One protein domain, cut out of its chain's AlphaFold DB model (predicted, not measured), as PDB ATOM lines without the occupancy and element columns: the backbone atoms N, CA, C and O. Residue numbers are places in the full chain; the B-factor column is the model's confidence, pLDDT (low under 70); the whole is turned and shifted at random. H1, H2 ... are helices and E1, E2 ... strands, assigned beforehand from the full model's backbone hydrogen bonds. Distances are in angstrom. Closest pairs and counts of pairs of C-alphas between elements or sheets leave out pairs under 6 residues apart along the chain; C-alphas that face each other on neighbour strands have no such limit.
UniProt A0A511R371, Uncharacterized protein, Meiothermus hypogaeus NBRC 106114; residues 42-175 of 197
ATOM      1  N   ARG A  42     144.520 113.139 144.443       78.00
ATOM      2  CA  ARG A  42     144.434 113.766 145.766       78.00
ATOM      3  C   ARG A  42     144.065 112.747 146.845       78.00
ATOM      4  O   ARG A  42     144.672 112.768 147.913       78.00
ATOM      5  N   ALA A  43     143.124 111.849 146.559       78.06
ATOM      6  CA  ALA A  43     142.733 110.775 147.469       78.06
ATOM      7  C   ALA A  43     143.891 109.796 147.733       78.06
ATOM      8  O   ALA A  43     144.186 109.478 148.889       78.06
ATOM      9  N   SER A  44     144.610 109.386 146.687       82.62
ATOM     10  CA  SER A  44     145.780 108.508 146.809       82.62
ATOM     11  C   SER A  44     146.905 109.160 147.616       82.62
ATOM     12  O   SER A  44     147.458 108.535 148.524       82.62
ATOM     13  N   ALA A  45     147.206 110.436 147.356       79.56
ATOM     14  CA  ALA A  45     148.213 111.176 148.114       79.56
ATOM     15  C   ALA A  45     147.837 111.291 149.602       79.56
ATOM     16  O   ALA A  45     148.678 111.049 150.465       79.56
ATOM     17  N   GLN A  46     146.576 111.601 149.915       85.62
ATOM     18  CA  GLN A  46     146.087 111.675 151.298       85.62
ATOM     19  C   GLN A  46     146.168 110.322 152.015       85.62
ATOM     20  O   GLN A  46     146.593 110.270 153.166       85.62
ATOM     21  N   THR A  47     145.855 109.221 151.330       87.62
ATOM     22  CA  THR A  47     145.930 107.870 151.912       87.62
ATOM     23  C   THR A  47     147.362 107.501 152.303       87.62
ATOM     24  O   THR A  47     147.591 106.973 153.393       87.62
ATOM     25  N   GLY A  48     148.345 107.845 151.463       88.44
ATOM     26  CA  GLY A  48     149.760 107.647 151.786       88.44
ATOM     27  C   GLY A  48     150.192 108.417 153.037       88.44
ATOM     28  O   GLY A  48     150.862 107.860 153.906       88.44
ATOM     29  N   LEU A  49     149.755 109.674 153.171       91.12
ATOM     30  CA  LEU A  49     150.052 110.498 154.347       91.12
ATOM     31  C   LEU A  49     149.392 109.936 155.613       91.12
ATOM     32  O   LEU A  49     150.056 109.813 156.639       91.12
ATOM     33  N   VAL A  50     148.117 109.543 155.541       92.94
ATOM     34  CA  VAL A  50     147.398 108.926 156.671       92.94
ATOM     35  C   VAL A  50     148.092 107.641 157.120       92.94
ATOM     36  O   VAL A  50     148.252 107.426 158.320       92.94
ATOM     37  N   SER A  51     148.562 106.816 156.182       93.81
ATOM     38  CA  SER A  51     149.300 105.593 156.510       93.81
ATOM     39  C   SER A  51     150.592 105.889 157.276       93.81
ATOM     40  O   SER A  51     150.885 105.209 158.257       93.81
ATOM     41  N   GLN A  52     151.354 106.909 156.866       93.25
ATOM     42  CA  GLN A  52     152.582 107.310 157.565       93.25
ATOM     43  C   GLN A  52     152.286 107.864 158.963       93.25
ATOM     44  O   GLN A  52     152.957 107.499 159.926       93.25
ATOM     45  N   VAL A  53     151.253 108.703 159.091       95.94
ATOM     46  CA  VAL A  53     150.812 109.252 160.383       95.94
ATOM     47  C   VAL A  53     150.374 108.140 161.326       95.94
ATOM     48  O   VAL A  53     150.763 108.141 162.491       95.94
ATOM     49  N   LYS A  54     149.609 107.166 160.824       96.06
ATOM     50  CA  LYS A  54     149.188 106.006 161.609       96.06
ATOM     51  C   LYS A  54     150.389 105.180 162.063       96.06
ATOM     52  O   LYS A  54     150.447 104.837 163.234       96.06
ATOM     53  N   ALA A  55     151.353 104.908 161.183       95.25
ATOM     54  CA  ALA A  55     152.562 104.171 161.550       95.25
ATOM     55  C   ALA A  55     153.364 104.888 162.651       95.25
ATOM     56  O   ALA A  55     153.785 104.252 163.613       95.25
ATOM     57  N   ALA A  56     153.512 106.215 162.557       95.38
ATOM     58  CA  ALA A  56     154.168 107.013 163.594       95.38
ATOM     59  C   ALA A  56     153.390 107.003 164.923       95.38
ATOM     60  O   ALA A  56     153.993 106.863 165.985       95.38
ATOM     61  N   ALA A  57     152.057 107.111 164.873       95.94
ATOM     62  CA  ALA A  57     151.209 107.002 166.060       95.94
ATOM     63  C   ALA A  57     151.328 105.619 166.715       95.94
ATOM     64  O   ALA A  57     151.447 105.534 167.932       95.94
ATOM     65  N   THR A  58     151.312 104.547 165.918       96.94
ATOM     66  CA  THR A  58     151.443 103.168 166.402       96.94
ATOM     67  C   THR A  58     152.804 102.937 167.050       96.94
ATOM     68  O   THR A  58     152.843 102.445 168.170       96.94
ATOM     69  N   ALA A  59     153.899 103.361 166.412       95.50
ATOM     70  CA  ALA A  59     155.239 103.212 166.978       95.50
ATOM     71  C   ALA A  59     155.377 103.921 168.338       95.50
ATOM     72  O   ALA A  59     155.949 103.372 169.278       95.50
ATOM     73  N   GLU A  60     154.816 105.127 168.470       95.25
ATOM     74  CA  GLU A  60     154.833 105.847 169.745       95.25
ATOM     75  C   GLU A  60     153.909 105.192 170.785       95.25
ATOM     76  O   GLU A  60     154.290 105.072 171.947       95.25
ATOM     77  N   LEU A  61     152.732 104.706 170.384       96.25
ATOM     78  CA  LEU A  61     151.811 103.992 171.275       96.25
ATOM     79  C   LEU A  61     152.437 102.709 171.830       96.25
ATOM     80  O   LEU A  61     152.318 102.436 173.025       96.25
ATOM     81  N   GLU A  62     153.126 101.943 170.986       96.50
ATOM     82  CA  GLU A  62     153.862 100.741 171.382       96.50
ATOM     83  C   GLU A  62     155.001 101.082 172.345       96.50
ATOM     84  O   GLU A  62     155.152 100.427 173.375       96.50
ATOM     85  N   ARG A  63     155.750 102.159 172.072       95.12
ATOM     86  CA  ARG A  63     156.818 102.638 172.960       95.12
ATOM     87  C   ARG A  63     156.290 102.992 174.350       95.12
ATOM     88  O   ARG A  63     156.878 102.576 175.344       95.12
ATOM     89  N   GLN A  64     155.189 103.737 174.427       95.12
ATOM     90  CA  GLN A  64     154.573 104.102 175.707       95.12
ATOM     91  C   GLN A  64     153.995 102.886 176.431       95.12
ATOM     92  O   GLN A  64     154.192 102.726 177.632       95.12
ATOM     93  N   THR A  65     153.343 101.988 175.691       95.81
ATOM     94  CA  THR A  65     152.817 100.728 176.231       95.81
ATOM     95  C   THR A  65     153.938  99.889 176.849       95.81
ATOM     96  O   THR A  65     153.787  99.387 177.961       95.81
ATOM     97  N   ALA A  66     155.092  99.798 176.181       95.69
ATOM     98  CA  ALA A  66     156.253  99.074 176.689       95.69
ATOM     99  C   ALA A  66     156.821  99.685 177.983       95.69
ATOM    100  O   ALA A  66     157.228  98.940 178.869       95.69
ATOM    101  N   LEU A  67     156.817 101.017 178.118       94.25
ATOM    102  CA  LEU A  67     157.250 101.693 179.348       94.25
ATOM    103  C   LEU A  67     156.290 101.442 180.515       94.25
ATOM    104  O   LEU A  67     156.738 101.203 181.634       94.25
ATOM    105  N   VAL A  68     154.978 101.480 180.268       95.00
ATOM    106  CA  VAL A  68     153.966 101.223 181.305       95.00
ATOM    107  C   VAL A  68     154.014  99.767 181.778       95.00
ATOM    108  O   VAL A  68     153.902  99.504 182.973       95.00
ATOM    109  N   LEU A  69     154.226  98.821 180.861       96.00
ATOM    110  CA  LEU A  69     154.296  97.387 181.162       96.00
ATOM    111  C   LEU A  69     155.691  96.909 181.596       96.00
ATOM    112  O   LEU A  69     155.896  95.712 181.800       96.00
ATOM    113  N   GLN A  70     156.660  97.815 181.740       94.31
ATOM    114  CA  GLN A  70     158.016  97.455 182.127       94.31
ATOM    115  C   GLN A  70     158.050  96.860 183.543       94.31
ATOM    116  O   GLN A  70     157.419  97.357 184.481       94.31
ATOM    117  N   VAL A  71     158.838  95.797 183.702       93.06
ATOM    118  CA  VAL A  71     159.076  95.129 184.984       93.06
ATOM    119  C   VAL A  71     160.570  95.030 185.211       93.06
ATOM    120  O   VAL A  71     161.315  94.620 184.321       93.06
ATOM    121  N   GLU A  72     161.009  95.376 186.413       91.38
ATOM    122  CA  GLU A  72     162.403  95.248 186.811       91.38
ATOM    123  C   GLU A  72     162.540  94.573 188.171       91.38
ATOM    124  O   GLU A  72     161.617  94.551 188.992       91.38
ATOM    125  N   THR A  73     163.723  94.022 188.410       88.56
ATOM    126  CA  THR A  73     164.137  93.628 189.751       88.56
ATOM    127  C   THR A  73     164.492  94.911 190.502       88.56
ATOM    128  O   THR A  73     165.389  95.628 190.052       88.56
ATOM    129  N   PRO A  74     163.805  95.244 191.607       81.50
ATOM    130  CA  PRO A  74     164.051  96.491 192.308       81.50
ATOM    131  C   PRO A  74     165.484  96.520 192.859       81.50
ATOM    132  O   PRO A  74     166.046  95.466 193.185       81.50
ATOM    133  N   PRO A  75     166.082  97.717 193.000       71.56
ATOM    134  CA  PRO A  75     167.347  97.864 193.709       71.56
ATOM    135  C   PRO A  75     167.224  97.313 195.139       71.56
ATOM    136  O   PRO A  75     166.130  97.214 195.690       71.56
ATOM    137  N   SER A  76     168.355  96.983 195.770       61.94
ATOM    138  CA  SER A  76     168.410  96.399 197.126       61.94
ATOM    139  C   SER A  76     167.669  97.207 198.206       61.94
ATOM    140  O   SER A  76     167.349  96.678 199.270       61.94
ATOM    141  N   SER A  77     167.362  98.481 197.940       63.53
ATOM    142  CA  SER A  77     166.424  99.288 198.711       63.53
ATOM    143  C   SER A  77     164.978  98.832 198.464       63.53
ATOM    144  O   SER A  77     164.402  99.069 197.404       63.53
ATOM    145  N   ASN A  78     164.362  98.239 199.482       70.69
ATOM    146  CA  ASN A  78     163.026  97.632 199.438       70.69
ATOM    147  C   ASN A  78     161.856  98.575 199.040       70.69
ATOM    148  O   ASN A  78     160.736  98.091 198.906       70.69
ATOM    149  N   SER A  79     162.070  99.883 198.847       86.12
ATOM    150  CA  SER A  79     161.019 100.914 198.721       86.12
ATOM    151  C   SER A  79     160.240 100.933 197.401       86.12
ATOM    152  O   SER A  79     159.182 101.556 197.344       86.12
ATOM    153  N   LEU A  80     160.728 100.270 196.346       89.31
ATOM    154  CA  LEU A  80     160.033 100.154 195.051       89.31
ATOM    155  C   LEU A  80     159.454  98.756 194.803       89.31
ATOM    156  O   LEU A  80     158.882  98.501 193.747       89.31
ATOM    157  N   ARG A  81     159.638  97.822 195.736       89.31
ATOM    158  CA  ARG A  81     159.309  96.413 195.516       89.31
ATOM    159  C   ARG A  81     157.819  96.156 195.713       89.31
ATOM    160  O   ARG A  81     157.300  96.340 196.813       89.31
ATOM    161  N   ASP A  82     157.173  95.681 194.655       87.38
ATOM    162  CA  ASP A  82     155.740  95.375 194.620       87.38
ATOM    163  C   ASP A  82     155.435  93.943 195.036       87.38
ATOM    164  O   ASP A  82     154.435  93.705 195.705       87.38
ATOM    165  N   ASP A  83     156.314  93.016 194.657       87.50
ATOM    166  CA  ASP A  83     156.230  91.606 195.015       87.50
ATOM    167  C   ASP A  83     157.531  91.190 195.704       87.50
ATOM    168  O   ASP A  83     158.603  91.141 195.086       87.50
ATOM    169  N   ILE A  84     157.439  90.928 197.009       85.06
ATOM    170  CA  ILE A  84     158.564  90.483 197.838       85.06
ATOM    171  C   ILE A  84     159.017  89.075 197.435       85.06
ATOM    172  O   ILE A  84     160.218  88.811 197.420       85.06
ATOM    173  N   SER A  85     158.081  88.189 197.091       84.44
ATOM    174  CA  SER A  85     158.359  86.779 196.798       84.44
ATOM    175  C   SER A  85     159.076  86.604 195.460       84.44
ATOM    176  O   SER A  85     160.075  85.889 195.377       84.44
ATOM    177  N   ALA A  86     158.622  87.322 194.431       84.50
ATOM    178  CA  ALA A  86     159.220  87.296 193.102       84.50
ATOM    179  C   ALA A  86     160.343  88.331 192.928       84.50
ATOM    180  O   ALA A  86     160.991  88.355 191.881       84.50
ATOM    181  N   ASN A  87     160.558  89.192 193.930       88.44
ATOM    182  CA  ASN A  87     161.458  90.342 193.889       88.44
ATOM    183  C   ASN A  87     161.256  91.190 192.620       88.44
ATOM    184  O   ASN A  87     162.189  91.402 191.842       88.44
ATOM    185  N   LYS A  88     160.017  91.639 192.391       89.75
ATOM    186  CA  LYS A  88     159.624  92.411 191.201       89.75
ATOM    187  C   LYS A  88     159.113  93.796 191.566       89.75
ATOM    188  O   LYS A  88     158.541  94.018 192.636       89.75
ATOM    189  N   SER A  89     159.313  94.718 190.637       92.12
ATOM    190  CA  SER A  89     158.722  96.043 190.651       92.12
ATOM    191  C   SER A  89     158.162  96.378 189.275       92.12
ATOM    192  O   SER A  89     158.848  96.234 188.260       92.12
ATOM    193  N   PHE A  90     156.915  96.827 189.249       93.56
ATOM    194  CA  PHE A  90     156.155  97.116 188.045       93.56
ATOM    195  C   PHE A  90     156.087  98.628 187.839       93.56
ATOM    196  O   PHE A  90     155.682  99.371 188.740       93.56
ATOM    197  N   TYR A  91     156.437  99.081 186.635       94.31
ATOM    198  CA  TYR A  91     156.260 100.479 186.233       94.31
ATOM    199  C   TYR A  91     154.784 100.862 186.140       94.31
ATOM    200  O   TYR A  91     154.443 102.025 186.345       94.31
ATOM    201  N   PHE A  92     153.901  99.884 185.914       94.94
ATOM    202  CA  PHE A  92     152.455 100.079 185.906       94.94
ATOM    203  C   PHE A  92     151.981 100.868 187.132       94.94
ATOM    204  O   PHE A  92     151.246 101.839 187.001       94.94
ATOM    205  N   VAL A  93     152.454 100.496 188.323       92.38
ATOM    206  CA  VAL A  93     152.099 101.171 189.577       92.38
ATOM    207  C   VAL A  93     152.620 102.610 189.591       92.38
ATOM    208  O   VAL A  93     151.902 103.508 190.025       92.38
ATOM    209  N   ASP A  94     153.827 102.874 189.082       92.94
ATOM    210  CA  ASP A  94     154.333 104.247 189.010       92.94
ATOM    211  C   ASP A  94     153.452 105.128 188.147       92.94
ATOM    212  O   ASP A  94     153.056 106.202 188.591       92.94
ATOM    213  N   TYR A  95     153.114 104.671 186.942       93.94
ATOM    214  CA  TYR A  95     152.221 105.414 186.059       93.94
ATOM    215  C   TYR A  95     150.819 105.546 186.671       93.94
ATOM    216  O   TYR A  95     150.243 106.632 186.651       93.94
ATOM    217  N   PHE A  96     150.289 104.491 187.292       92.56
ATOM    218  CA  PHE A  96     148.951 104.506 187.889       92.56
ATOM    219  C   PHE A  96     148.805 105.546 189.013       92.56
ATOM    220  O   PHE A  96     147.778 106.224 189.092       92.56
ATOM    221  N   TYR A  97     149.818 105.700 189.872       90.94
ATOM    222  CA  TYR A  97     149.771 106.630 191.009       90.94
ATOM    223  C   TYR A  97     150.388 108.009 190.717       90.94
ATOM    224  O   TYR A  97     149.980 108.988 191.345       90.94
ATOM    225  N   SER A  98     151.309 108.119 189.750       91.56
ATOM    226  CA  SER A  98     151.957 109.396 189.387       91.56
ATOM    227  C   SER A  98     151.192 110.199 188.337       91.56
ATOM    228  O   SER A  98     151.308 111.419 188.328       91.56
ATOM    229  N   CYS A  99     150.439 109.536 187.452       90.31
ATOM    230  CA  CYS A  99     149.776 110.183 186.318       90.31
ATOM    231  C   CYS A  99     148.349 110.727 186.483       90.31
ATOM    232  O   CYS A  99     147.838 111.305 185.524       90.31
ATOM    233  N   PRO A 100     147.664 110.648 187.635       83.38
ATOM    234  CA  PRO A 100     146.653 111.652 187.943       83.38
ATOM    235  C   PRO A 100     147.335 112.977 188.331       83.38
ATOM    236  O   PRO A 100     148.358 112.979 189.007       83.38
ATOM    237  N   ASN A 101     146.755 114.113 187.934       77.81
ATOM    238  CA  ASN A 101     147.161 115.438 188.409       77.81
ATOM    239  C   ASN A 101     146.100 115.964 189.396       77.81
ATOM    240  O   ASN A 101     145.006 116.317 188.947       77.81
ATOM    241  N   PRO A 102     146.380 116.052 190.713       79.06
ATOM    242  CA  PRO A 102     147.639 115.725 191.399       79.06
ATOM    243  C   PRO A 102     147.872 114.209 191.603       79.06
ATOM    244  O   PRO A 102     146.897 113.447 191.604       79.06
ATOM    245  N   PRO A 103     149.134 113.777 191.833       83.44
ATOM    246  CA  PRO A 103     149.467 112.384 192.127       83.44
ATOM    247  C   PRO A 103     148.707 111.844 193.337       83.44
ATOM    248  O   PRO A 103     148.453 112.564 194.307       83.44
ATOM    249  N   VAL A 104     148.377 110.555 193.301       85.62
ATOM    250  CA  VAL A 104     147.641 109.885 194.378       85.62
ATOM    251  C   VAL A 104     148.624 109.156 195.284       85.62
ATOM    252  O   VAL A 104     149.566 108.518 194.819       85.62
ATOM    253  N   ALA A 105     148.400 109.254 196.594       84.19
ATOM    254  CA  ALA A 105     149.224 108.566 197.575       84.19
ATOM    255  C   ALA A 105     149.183 107.045 197.361       84.19
ATOM    256  O   ALA A 105     148.131 106.467 197.081       84.19
ATOM    257  N   LEU A 106     150.341 106.408 197.526       85.56
ATOM    258  CA  LEU A 106     150.436 104.955 197.542       85.56
ATOM    259  C   LEU A 106     149.632 104.384 198.722       85.56
ATOM    260  O   LEU A 106     149.642 104.976 199.808       85.56
ATOM    261  N   PRO A 107     148.970 103.228 198.544       82.88
ATOM    262  CA  PRO A 107     148.378 102.510 199.659       82.88
ATOM    263  C   PRO A 107     149.471 102.053 200.630       82.88
ATOM    264  O   PRO A 107     150.643 101.917 200.268       82.88
ATOM    265  N   THR A 108     149.087 101.790 201.878       83.19
ATOM    266  CA  THR A 108     150.005 101.195 202.851       83.19
ATOM    267  C   THR A 108     150.501  99.840 202.339       83.19
ATOM    268  O   THR A 108     149.668  99.030 201.919       83.19
ATOM    269  N   PRO A 109     151.818  99.568 202.378       81.56
ATOM    270  CA  PRO A 109     152.366  98.309 201.887       81.56
ATOM    271  C   PRO A 109     151.750  97.115 202.627       81.56
ATOM    272  O   PRO A 109     151.564  97.145 203.845       81.56
ATOM    273  N   SER A 110     151.412  96.071 201.873       77.75
ATOM    274  CA  SER A 110     150.882  94.809 202.399       77.75
ATOM    275  C   SER A 110     152.014  93.877 202.849       77.75
ATOM    276  O   SER A 110     153.187  94.174 202.661       77.75
ATOM    277  N   SER A 111     151.699  92.698 203.394       79.12
ATOM    278  CA  SER A 111     152.724  91.694 203.733       79.12
ATOM    279  C   SER A 111     153.558  91.226 202.531       79.12
ATOM    280  O   SER A 111     154.654  90.707 202.727       79.12
ATOM    281  N   ASN A 112     153.041  91.402 201.309       80.38
ATOM    282  CA  ASN A 112     153.638  90.909 200.065       80.38
ATOM    283  C   ASN A 112     154.288  92.030 199.232       80.38
ATOM    284  O   ASN A 112     154.888  91.741 198.201       80.38
ATOM    285  N   SER A 113     154.218  93.285 199.693       83.75
ATOM    286  CA  SER A 113     154.799  94.467 199.047       83.75
ATOM    287  C   SER A 113     155.599  95.278 200.063       83.75
ATOM    288  O   SER A 113     155.226  95.383 201.224       83.75
ATOM    289  N   SER A 114     156.701  95.891 199.648       87.44
ATOM    290  CA  SER A 114     157.415  96.867 200.483       87.44
ATOM    291  C   SER A 114     157.466  98.243 199.828       87.44
ATOM    292  O   SER A 114     158.315  99.067 200.175       87.44
ATOM    293  N   ARG A 115     156.552  98.496 198.884       88.88
ATOM    294  CA  ARG A 115     156.508  99.750 198.149       88.88
ATOM    295  C   ARG A 115     156.119 100.908 199.062       88.88
ATOM    296  O   ARG A 115     155.041 100.930 199.643       88.88
ATOM    297  N   THR A 116     157.001 101.896 199.140       89.00
ATOM    298  CA  THR A 116     156.806 103.138 199.899       89.00
ATOM    299  C   THR A 116     157.100 104.387 199.075       89.00
ATOM    300  O   THR A 116     156.875 105.496 199.553       89.00
ATOM    301  N   ALA A 117     157.587 104.229 197.842       89.19
ATOM    302  CA  ALA A 117     157.916 105.331 196.949       89.19
ATOM    303  C   ALA A 117     157.481 105.055 195.501       89.19
ATOM    304  O   ALA A 117     157.300 103.908 195.080       89.19
ATOM    305  N   LEU A 118     157.334 106.141 194.743       89.75
ATOM    306  CA  LEU A 118     157.188 106.137 193.291       89.75
ATOM    307  C   LEU A 118     158.536 106.500 192.656       89.75
ATOM    308  O   LEU A 118     159.325 107.250 193.240       89.75
ATOM    309  N   ARG A 119     158.807 105.964 191.468       89.81
ATOM    310  CA  ARG A 119     159.981 106.310 190.665       89.81
ATOM    311  C   ARG A 119     159.933 107.792 190.292       89.81
ATOM    312  O   ARG A 119     158.889 108.326 189.921       89.81
ATOM    313  N   SER A 120     161.081 108.461 190.361       87.25
ATOM    314  CA  SER A 120     161.222 109.819 189.839       87.25
ATOM    315  C   SER A 120     161.347 109.798 188.311       87.25
ATOM    316  O   SER A 120     161.825 108.830 187.724       87.25
ATOM    317  N   GLY A 121     160.913 110.876 187.654       84.94
ATOM    318  CA  GLY A 121     161.050 111.025 186.201       84.94
ATOM    319  C   GLY A 121     159.969 110.337 185.362       84.94
ATOM    320  O   GLY A 121     160.116 110.258 184.145       84.94
ATOM    321  N   ILE A 122     158.878 109.872 185.977       90.31
ATOM    322  CA  ILE A 122     157.695 109.408 185.245       90.31
ATOM    323  C   ILE A 122     157.051 110.604 184.545       90.31
ATOM    324  O   ILE A 122     156.719 111.608 185.174       90.31
ATOM    325  N   SER A 123     156.901 110.499 183.227       89.94
ATOM    326  CA  SER A 123     156.278 111.527 182.401       89.94
ATOM    327  C   SER A 123     154.889 111.051 182.000       89.94
ATOM    328  O   SER A 123     154.743 110.024 181.348       89.94
ATOM    329  N   CYS A 124     153.879 111.790 182.447       89.62
ATOM    330  CA  CYS A 124     152.475 111.428 182.291       89.62
ATOM    331  C   CYS A 124     151.805 112.188 181.149       89.62
ATOM    332  O   CYS A 124     151.016 111.624 180.405       89.62
ATOM    333  N   ASP A 125     152.179 113.451 180.952       83.75
ATOM    334  CA  ASP A 125     151.541 114.332 179.982       83.75
ATOM    335  C   ASP A 125     152.563 115.091 179.138       83.75
ATOM    336  O   ASP A 125     153.718 115.281 179.525       83.75
ATOM    337  N   ASN A 126     152.082 115.607 178.002       75.88
ATOM    338  CA  ASN A 126     152.780 116.556 177.129       75.88
ATOM    339  C   ASN A 126     154.076 116.044 176.499       75.88
ATOM    340  O   ASN A 126     154.880 116.838 176.005       75.88
ATOM    341  N   GLY A 127     154.278 114.732 176.457       83.75
ATOM    342  CA  GLY A 127     155.373 114.193 175.682       83.75
ATOM    343  C   GLY A 127     155.118 114.377 174.189       83.75
ATOM    344  O   GLY A 127     154.001 114.206 173.692       83.75
ATOM    345  N   SER A 128     156.163 114.765 173.463       90.75
ATOM    346  CA  SER A 128     156.081 114.985 172.023       90.75
ATOM    347  C   SER A 128     157.311 114.473 171.299       90.75
ATOM    348  O   SER A 128     158.423 114.586 171.814       90.75
ATOM    349  N   GLY A 129     157.107 113.964 170.090       88.25
ATOM    350  CA  GLY A 129     158.167 113.562 169.178       88.25
ATOM    351  C   GLY A 129     157.930 114.125 167.784       88.25
ATOM    352  O   GLY A 129     156.821 114.532 167.427       88.25
ATOM    353  N   THR A 130     158.985 114.150 166.976       86.44
ATOM    354  CA  THR A 130     158.884 114.459 165.552       86.44
ATOM    355  C   THR A 130     159.533 113.358 164.731       86.44
ATOM    356  O   THR A 130     160.671 112.961 164.971       86.44
ATOM    357  N   THR A 131     158.812 112.869 163.726       85.44
ATOM    358  CA  THR A 131     159.340 111.924 162.741       85.44
ATOM    359  C   THR A 131     159.578 112.672 161.436       85.44
ATOM    360  O   THR A 131     158.663 113.303 160.893       85.44
ATOM    361  N   ASN A 132     160.818 112.625 160.942       80.81
ATOM    362  CA  ASN A 132     161.241 113.226 159.670       80.81
ATOM    363  C   ASN A 132     160.861 114.716 159.505       80.81
ATOM    364  O   ASN A 132     160.621 115.168 158.389       80.81
ATOM    365  N   ASN A 133     160.759 115.475 160.606       85.38
ATOM    366  CA  ASN A 133     160.301 116.877 160.646       85.38
ATOM    367  C   ASN A 133     158.935 117.150 159.980       85.38
ATOM    368  O   ASN A 133     158.621 118.292 159.647       85.38
ATOM    369  N   GLN A 134     158.113 116.120 159.776       91.38
ATOM    370  CA  GLN A 134     156.833 116.239 159.073       91.38
ATOM    371  C   GLN A 134     155.654 115.754 159.902       91.38
ATOM    372  O   GLN A 134     154.549 116.259 159.713       91.38
ATOM    373  N   ILE A 135     155.878 114.801 160.805       94.94
ATOM    374  CA  ILE A 135     154.840 114.245 161.665       94.94
ATOM    375  C   ILE A 135     155.192 114.590 163.103       94.94
ATOM    376  O   ILE A 135     156.261 114.217 163.580       94.94
ATOM    377  N   THR A 136     154.297 115.295 163.785       95.75
ATOM    378  CA  THR A 136     154.397 115.556 165.220       95.75
ATOM    379  C   THR A 136     153.519 114.558 165.954       95.75
ATOM    380  O   THR A 136     152.314 114.502 165.704       95.75
ATOM    381  N   THR A 137     154.109 113.783 166.858       96.00
ATOM    382  CA  THR A 137     153.389 112.909 167.784       96.00
ATOM    383  C   THR A 137     153.272 113.599 169.135       96.00
ATOM    384  O   THR A 137     154.205 114.254 169.597       96.00
ATOM    385  N   ARG A 138     152.109 113.480 169.763       95.75
ATOM    386  CA  ARG A 138     151.851 113.877 171.146       95.75
ATOM    387  C   ARG A 138     151.256 112.697 171.875       95.75
ATOM    388  O   ARG A 138     150.431 111.995 171.293       95.75
ATOM    389  N   TRP A 139     151.642 112.502 173.120       95.25
ATOM    390  CA  TRP A 139     151.135 111.401 173.916       95.25
ATOM    391  C   TRP A 139     150.828 111.830 175.346       95.25
ATOM    392  O   TRP A 139     151.396 112.798 175.862       95.25
ATOM    393  N   SER A 140     149.911 111.097 175.960       95.19
ATOM    394  CA  SER A 140     149.592 111.176 177.378       95.19
ATOM    395  C   SER A 140     149.289 109.785 177.924       95.19
ATOM    396  O   SER A 140     148.827 108.895 177.201       95.19
ATOM    397  N   VAL A 141     149.562 109.613 179.208       95.25
ATOM    398  CA  VAL A 141     149.289 108.426 180.007       95.25
ATOM    399  C   VAL A 141     148.499 108.898 181.213       95.25
ATOM    400  O   VAL A 141     148.973 109.736 181.972       95.25
ATOM    401  N   ALA A 142     147.296 108.372 181.395       92.50
ATOM    402  CA  ALA A 142     146.421 108.750 182.495       92.50
ATOM    403  C   ALA A 142     145.815 107.504 183.132       92.50
ATOM    404  O   ALA A 142     145.499 106.536 182.441       92.50
ATOM    405  N   ARG A 143     145.614 107.530 184.450       90.75
ATOM    406  CA  ARG A 143     144.814 106.498 185.115       90.75
ATOM    407  C   ARG A 143     143.329 106.732 184.861       90.75
ATOM    408  O   ARG A 143     142.892 107.882 184.769       90.75
ATOM    409  N   GLU A 144     142.548 105.664 184.866       89.12
ATOM    410  CA  GLU A 144     141.103 105.802 185.037       89.12
ATOM    411  C   GLU A 144     140.745 105.938 186.521       89.12
ATOM    412  O   GLU A 144     141.441 105.439 187.408       89.12
ATOM    413  N   SER A 145     139.682 106.685 186.810       82.88
ATOM    414  CA  SER A 145     139.206 106.940 188.170       82.88
ATOM    415  C   SER A 145     137.903 106.195 188.467       82.88
ATOM    416  O   SER A 145     137.185 105.763 187.566       82.88
ATOM    417  N   GLY A 146     137.594 106.065 189.758       80.56
ATOM    418  CA  GLY A 146     136.399 105.382 190.245       80.56
ATOM    419  C   GLY A 146     136.491 103.858 190.168       80.56
ATOM    420  O   GLY A 146     137.481 103.287 189.716       80.56
ATOM    421  N   LEU A 147     135.417 103.198 190.602       78.62
ATOM    422  CA  LEU A 147     135.351 101.739 190.740       78.62
ATOM    423  C   LEU A 147     135.513 100.982 189.407       78.62
ATOM    424  O   LEU A 147     135.988  99.856 189.386       78.62
ATOM    425  N   LEU A 148     135.142 101.603 188.282       83.19
ATOM    426  CA  LEU A 148     135.277 101.008 186.942       83.19
ATOM    427  C   LEU A 148     136.650 101.258 186.298       83.19
ATOM    428  O   LEU A 148     136.961 100.637 185.281       83.19
ATOM    429  N   GLY A 149     137.431 102.182 186.864       83.31
ATOM    430  CA  GLY A 149     138.767 102.566 186.409       83.31
ATOM    431  C   GLY A 149     139.897 101.985 187.259       83.31
ATOM    432  O   GLY A 149     141.072 102.251 187.006       83.31
ATOM    433  N   GLU A 150     139.556 101.206 188.286       86.00
ATOM    434  CA  GLU A 150     140.534 100.612 189.182       86.00
ATOM    435  C   GLU A 150     141.472  99.666 188.415       86.00
ATOM    436  O   GLU A 150     141.039  98.779 187.680       86.00
ATOM    437  N   GLY A 151     142.781  99.884 188.564       89.38
ATOM    438  CA  GLY A 151     143.795  99.083 187.881       89.38
ATOM    439  C   GLY A 151     143.836  99.289 186.368       89.38
ATOM    440  O   GLY A 151     144.272  98.381 185.663       89.38
ATOM    441  N   LEU A 152     143.400 100.447 185.857       93.88
ATOM    442  CA  LEU A 152     143.402 100.764 184.429       93.88
ATOM    443  C   LEU A 152     144.169 102.052 184.116       93.88
ATOM    444  O   LEU A 152     144.056 103.068 184.807       93.88
ATOM    445  N   ILE A 153     144.931 102.000 183.027       94.56
ATOM    446  CA  ILE A 153     145.690 103.111 182.458       94.56
ATOM    447  C   ILE A 153     145.282 103.276 180.998       94.56
ATOM    448  O   ILE A 153     145.248 102.314 180.233       94.56
ATOM    449  N   ILE A 154     145.015 104.513 180.596       95.38
ATOM    450  CA  ILE A 154     144.797 104.895 179.207       95.38
ATOM    451  C   ILE A 154     146.061 105.572 178.690       95.38
ATOM    452  O   ILE A 154     146.529 106.560 179.256       95.38
ATOM    453  N   ILE A 155     146.564 105.082 177.563       95.69
ATOM    454  CA  ILE A 155     147.587 105.748 176.764       95.69
ATOM    455  C   ILE A 155     146.912 106.324 175.529       95.69
ATOM    456  O   ILE A 155     146.316 105.591 174.738       95.69
ATOM    457  N   THR A 156     147.021 107.634 175.344       96.50
ATOM    458  CA  THR A 156     146.503 108.325 174.162       96.50
ATOM    459  C   THR A 156     147.664 108.876 173.359       96.50
ATOM    460  O   THR A 156     148.517 109.575 173.898       96.50
ATOM    461  N   VAL A 157     147.685 108.603 172.057       96.94
ATOM    462  CA  VAL A 157     148.685 109.136 171.128       96.94
ATOM    463  C   VAL A 157     147.979 109.822 169.977       96.94
ATOM    464  O   VAL A 157     147.154 109.220 169.301       96.94
ATOM    465  N   THR A 158     148.326 111.076 169.719       97.00
ATOM    466  CA  THR A 158     147.855 111.836 168.561       97.00
ATOM    467  C   THR A 158     149.034 112.195 167.672       97.00
ATOM    468  O   THR A 158     149.940 112.909 168.093       97.00
ATOM    469  N   ALA A 159     149.015 111.728 166.428       96.81
ATOM    470  CA  ALA A 159     149.996 112.078 165.410       96.81
ATOM    471  C   ALA A 159     149.364 113.008 164.375       96.81
ATOM    472  O   ALA A 159     148.248 112.767 163.921       96.81
ATOM    473  N   THR A 160     150.071 114.068 163.991       96.12
ATOM    474  CA  THR A 160     149.618 115.042 162.989       96.12
ATOM    475  C   THR A 160     150.707 115.279 161.957       96.12
ATOM    476  O   THR A 160     151.836 115.616 162.312       96.12
ATOM    477  N   HIS A 161     150.374 115.131 160.676       95.62
ATOM    478  CA  HIS A 161     151.249 115.531 159.580       95.62
ATOM    479  C   HIS A 161     151.133 117.032 159.323       95.62
ATOM    480  O   HIS A 161     150.036 117.583 159.276       95.62
ATOM    481  N   SER A 162     152.243 117.670 158.965       93.62
ATOM    482  CA  SER A 162     152.314 119.062 158.492       93.62
ATOM    483  C   SER A 162     151.400 119.402 157.303       93.62
ATOM    484  O   SER A 162     151.183 120.573 157.012       93.62
ATOM    485  N   ARG A 163     150.865 118.394 156.600       90.75
ATOM    486  CA  ARG A 163     149.972 118.550 155.441       90.75
ATOM    487  C   ARG A 163     148.492 118.346 155.784       90.75
ATOM    488  O   ARG A 163     147.670 118.333 154.870       90.75
ATOM    489  N   GLY A 164     148.155 118.152 157.060       90.25
ATOM    490  CA  GLY A 164     146.774 118.094 157.543       90.25
ATOM    491  C   GLY A 164     146.371 116.804 158.265       90.25
ATOM    492  O   GLY A 164     145.755 116.924 159.318       90.25
ATOM    493  N   PRO A 165     146.673 115.589 157.759       94.00
ATOM    494  CA  PRO A 165     146.170 114.359 158.367       94.00
ATOM    495  C   PRO A 165     146.538 114.202 159.844       94.00
ATOM    496  O   PRO A 165     147.715 114.279 160.202       94.00
ATOM    497  N   THR A 166     145.533 113.905 160.666       95.69
ATOM    498  CA  THR A 166     145.678 113.631 162.097       95.69
ATOM    499  C   THR A 166     145.058 112.280 162.424       95.69
ATOM    500  O   THR A 166     143.961 111.967 161.962       95.69
ATOM    501  N   VAL A 167     145.759 111.478 163.224       96.69
ATOM    502  CA  VAL A 167     145.279 110.194 163.741       96.69
ATOM    503  C   VAL A 167     145.477 110.182 165.247       96.69
ATOM    504  O   VAL A 167     146.572 110.477 165.725       96.69
ATOM    505  N   THR A 168     144.436 109.792 165.974       97.31
ATOM    506  CA  THR A 168     144.502 109.540 167.414       97.31
ATOM    507  C   THR A 168     144.278 108.057 167.664       97.31
ATOM    508  O   THR A 168     143.297 107.485 167.191       97.31
ATOM    509  N   LEU A 169     145.207 107.435 168.383       97.31
ATOM    510  CA  LEU A 169     145.119 106.061 168.854       97.31
ATOM    511  C   LEU A 169     145.022 106.065 170.375       97.31
ATOM    512  O   LEU A 169     145.644 106.891 171.044       97.31
ATOM    513  N   VAL A 170     144.254 105.122 170.905       96.81
ATOM    514  CA  VAL A 170     144.068 104.937 172.341       96.81
ATOM    515  C   VAL A 170     144.313 103.470 172.658       96.81
ATOM    516  O   VAL A 170     143.772 102.599 171.974       96.81
ATOM    517  N   ASN A 171     145.121 103.207 173.679       96.75
ATOM    518  CA  ASN A 171     145.297 101.881 174.255       96.75
ATOM    519  C   ASN A 171     144.892 101.913 175.728       96.75
ATOM    520  O   ASN A 171     145.279 102.828 176.454       96.75
ATOM    521  N   ARG A 172     144.122 100.917 176.160       95.44
ATOM    522  CA  ARG A 172     143.683 100.761 177.547       95.44
ATOM    523  C   ARG A 172     144.367  99.528 178.111       95.44
ATOM    524  O   ARG A 172     144.169  98.435 177.595       95.44
ATOM    525  N   ILE A 173     145.172  99.729 179.143       95.06
ATOM    526  CA  ILE A 173     146.014  98.711 179.763       95.06
ATOM    527  C   ILE A 173     145.498  98.469 181.171       95.06
ATOM    528  O   ILE A 173     145.304  99.409 181.943       95.06
ATOM    529  N   SER A 174     145.294  97.207 181.507       94.62
ATOM    530  CA  SER A 174     144.935  96.766 182.843       94.62
ATOM    531  C   SER A 174     146.162  96.310 183.627       94.62
ATOM    532  O   SER A 174     147.179  95.896 183.069       94.62
ATOM    533  N   CYS A 175     146.039  96.305 184.949       92.31
ATOM    534  CA  CYS A 175     147.035  95.710 185.830       92.31
ATOM    535  C   CYS A 175     147.233  94.202 185.576       92.31
ATOM    536  O   CYS A 175     148.249  93.660 185.997       92.31
TER     537      CYS A 175
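AT A GLANCE: This is residues 42 to 175 of the 197 residues of an uncharacterized protein of Meiothermus hypogaeus NBRC 106114 (UniProt A0A511R371). A twisted sheet of four strands, E1 to E4, has the long helix H1 packed on one face, while the short helix H2 packs on the same face near one end. Much of two long loop stretches, residues 69 to 90 and 99 to 126, gathers at H2's end. The 134 printed residues include two named helices and four named strands, in the order H1 H2 E1 E2 E3 E4; the sheet's order is E1 E2 E3 E4, antiparallel throughout, and the class is mixed. The whole is loose, with a radius of gyration of the C-alphas of 17.8 A and spans of 63 by 31 by 21 A.

IN THESE COORDINATES: Begin at E3, residues 152 to 161, 30.0 A long, from C-alpha 152 at (143.402, 100.764, 184.429). Its neighbours are E2, residues 135 to 143, and E4, residues 166 to 174, each 26.7 A; E1, residues 127 to 131, spans 13.7 A. Find C-alpha 42 at (144.434, 113.766, 145.766), where H1, residues 42 to 68, starts its 38.9 A; H2, residues 91 to 98, covers 10.4 A.

HOW THE PARTS SIT: The strands form a meander, each the antiparallel neighbour of the one before. Look for N 129 and O 137 at 3.0 A between E1 and E2, N 138 and O 158 at 2.8 A between E2 and E3, and N 155 and O 171 at 2.8 A between E3 and E4. H1 is on the sheet, its C-alpha 57 lying 5.3 A from C-alpha 159, the closest to E3. H2, at a height of 8.4 A over the sheet, is on the same face, making two layers, helices on one face of a sheet. H1 touches H2 with residues 67 to 68 alone, about perpendicular at 87 degrees; the closest C-alphas, of Val 68 and Phe 92, are 5.0 A apart. In H1 and H2 every O i to N i+4 pair is within hydrogen-bond range.

THE WHOLE: The C-alphas farthest apart, of Arg 42 and Ser 111, are 62.6 A apart. The printed part has no cut; the links H1 to H2 and H2 to E1 are long. Look at residues 76 to 77 for pLDDT under 70.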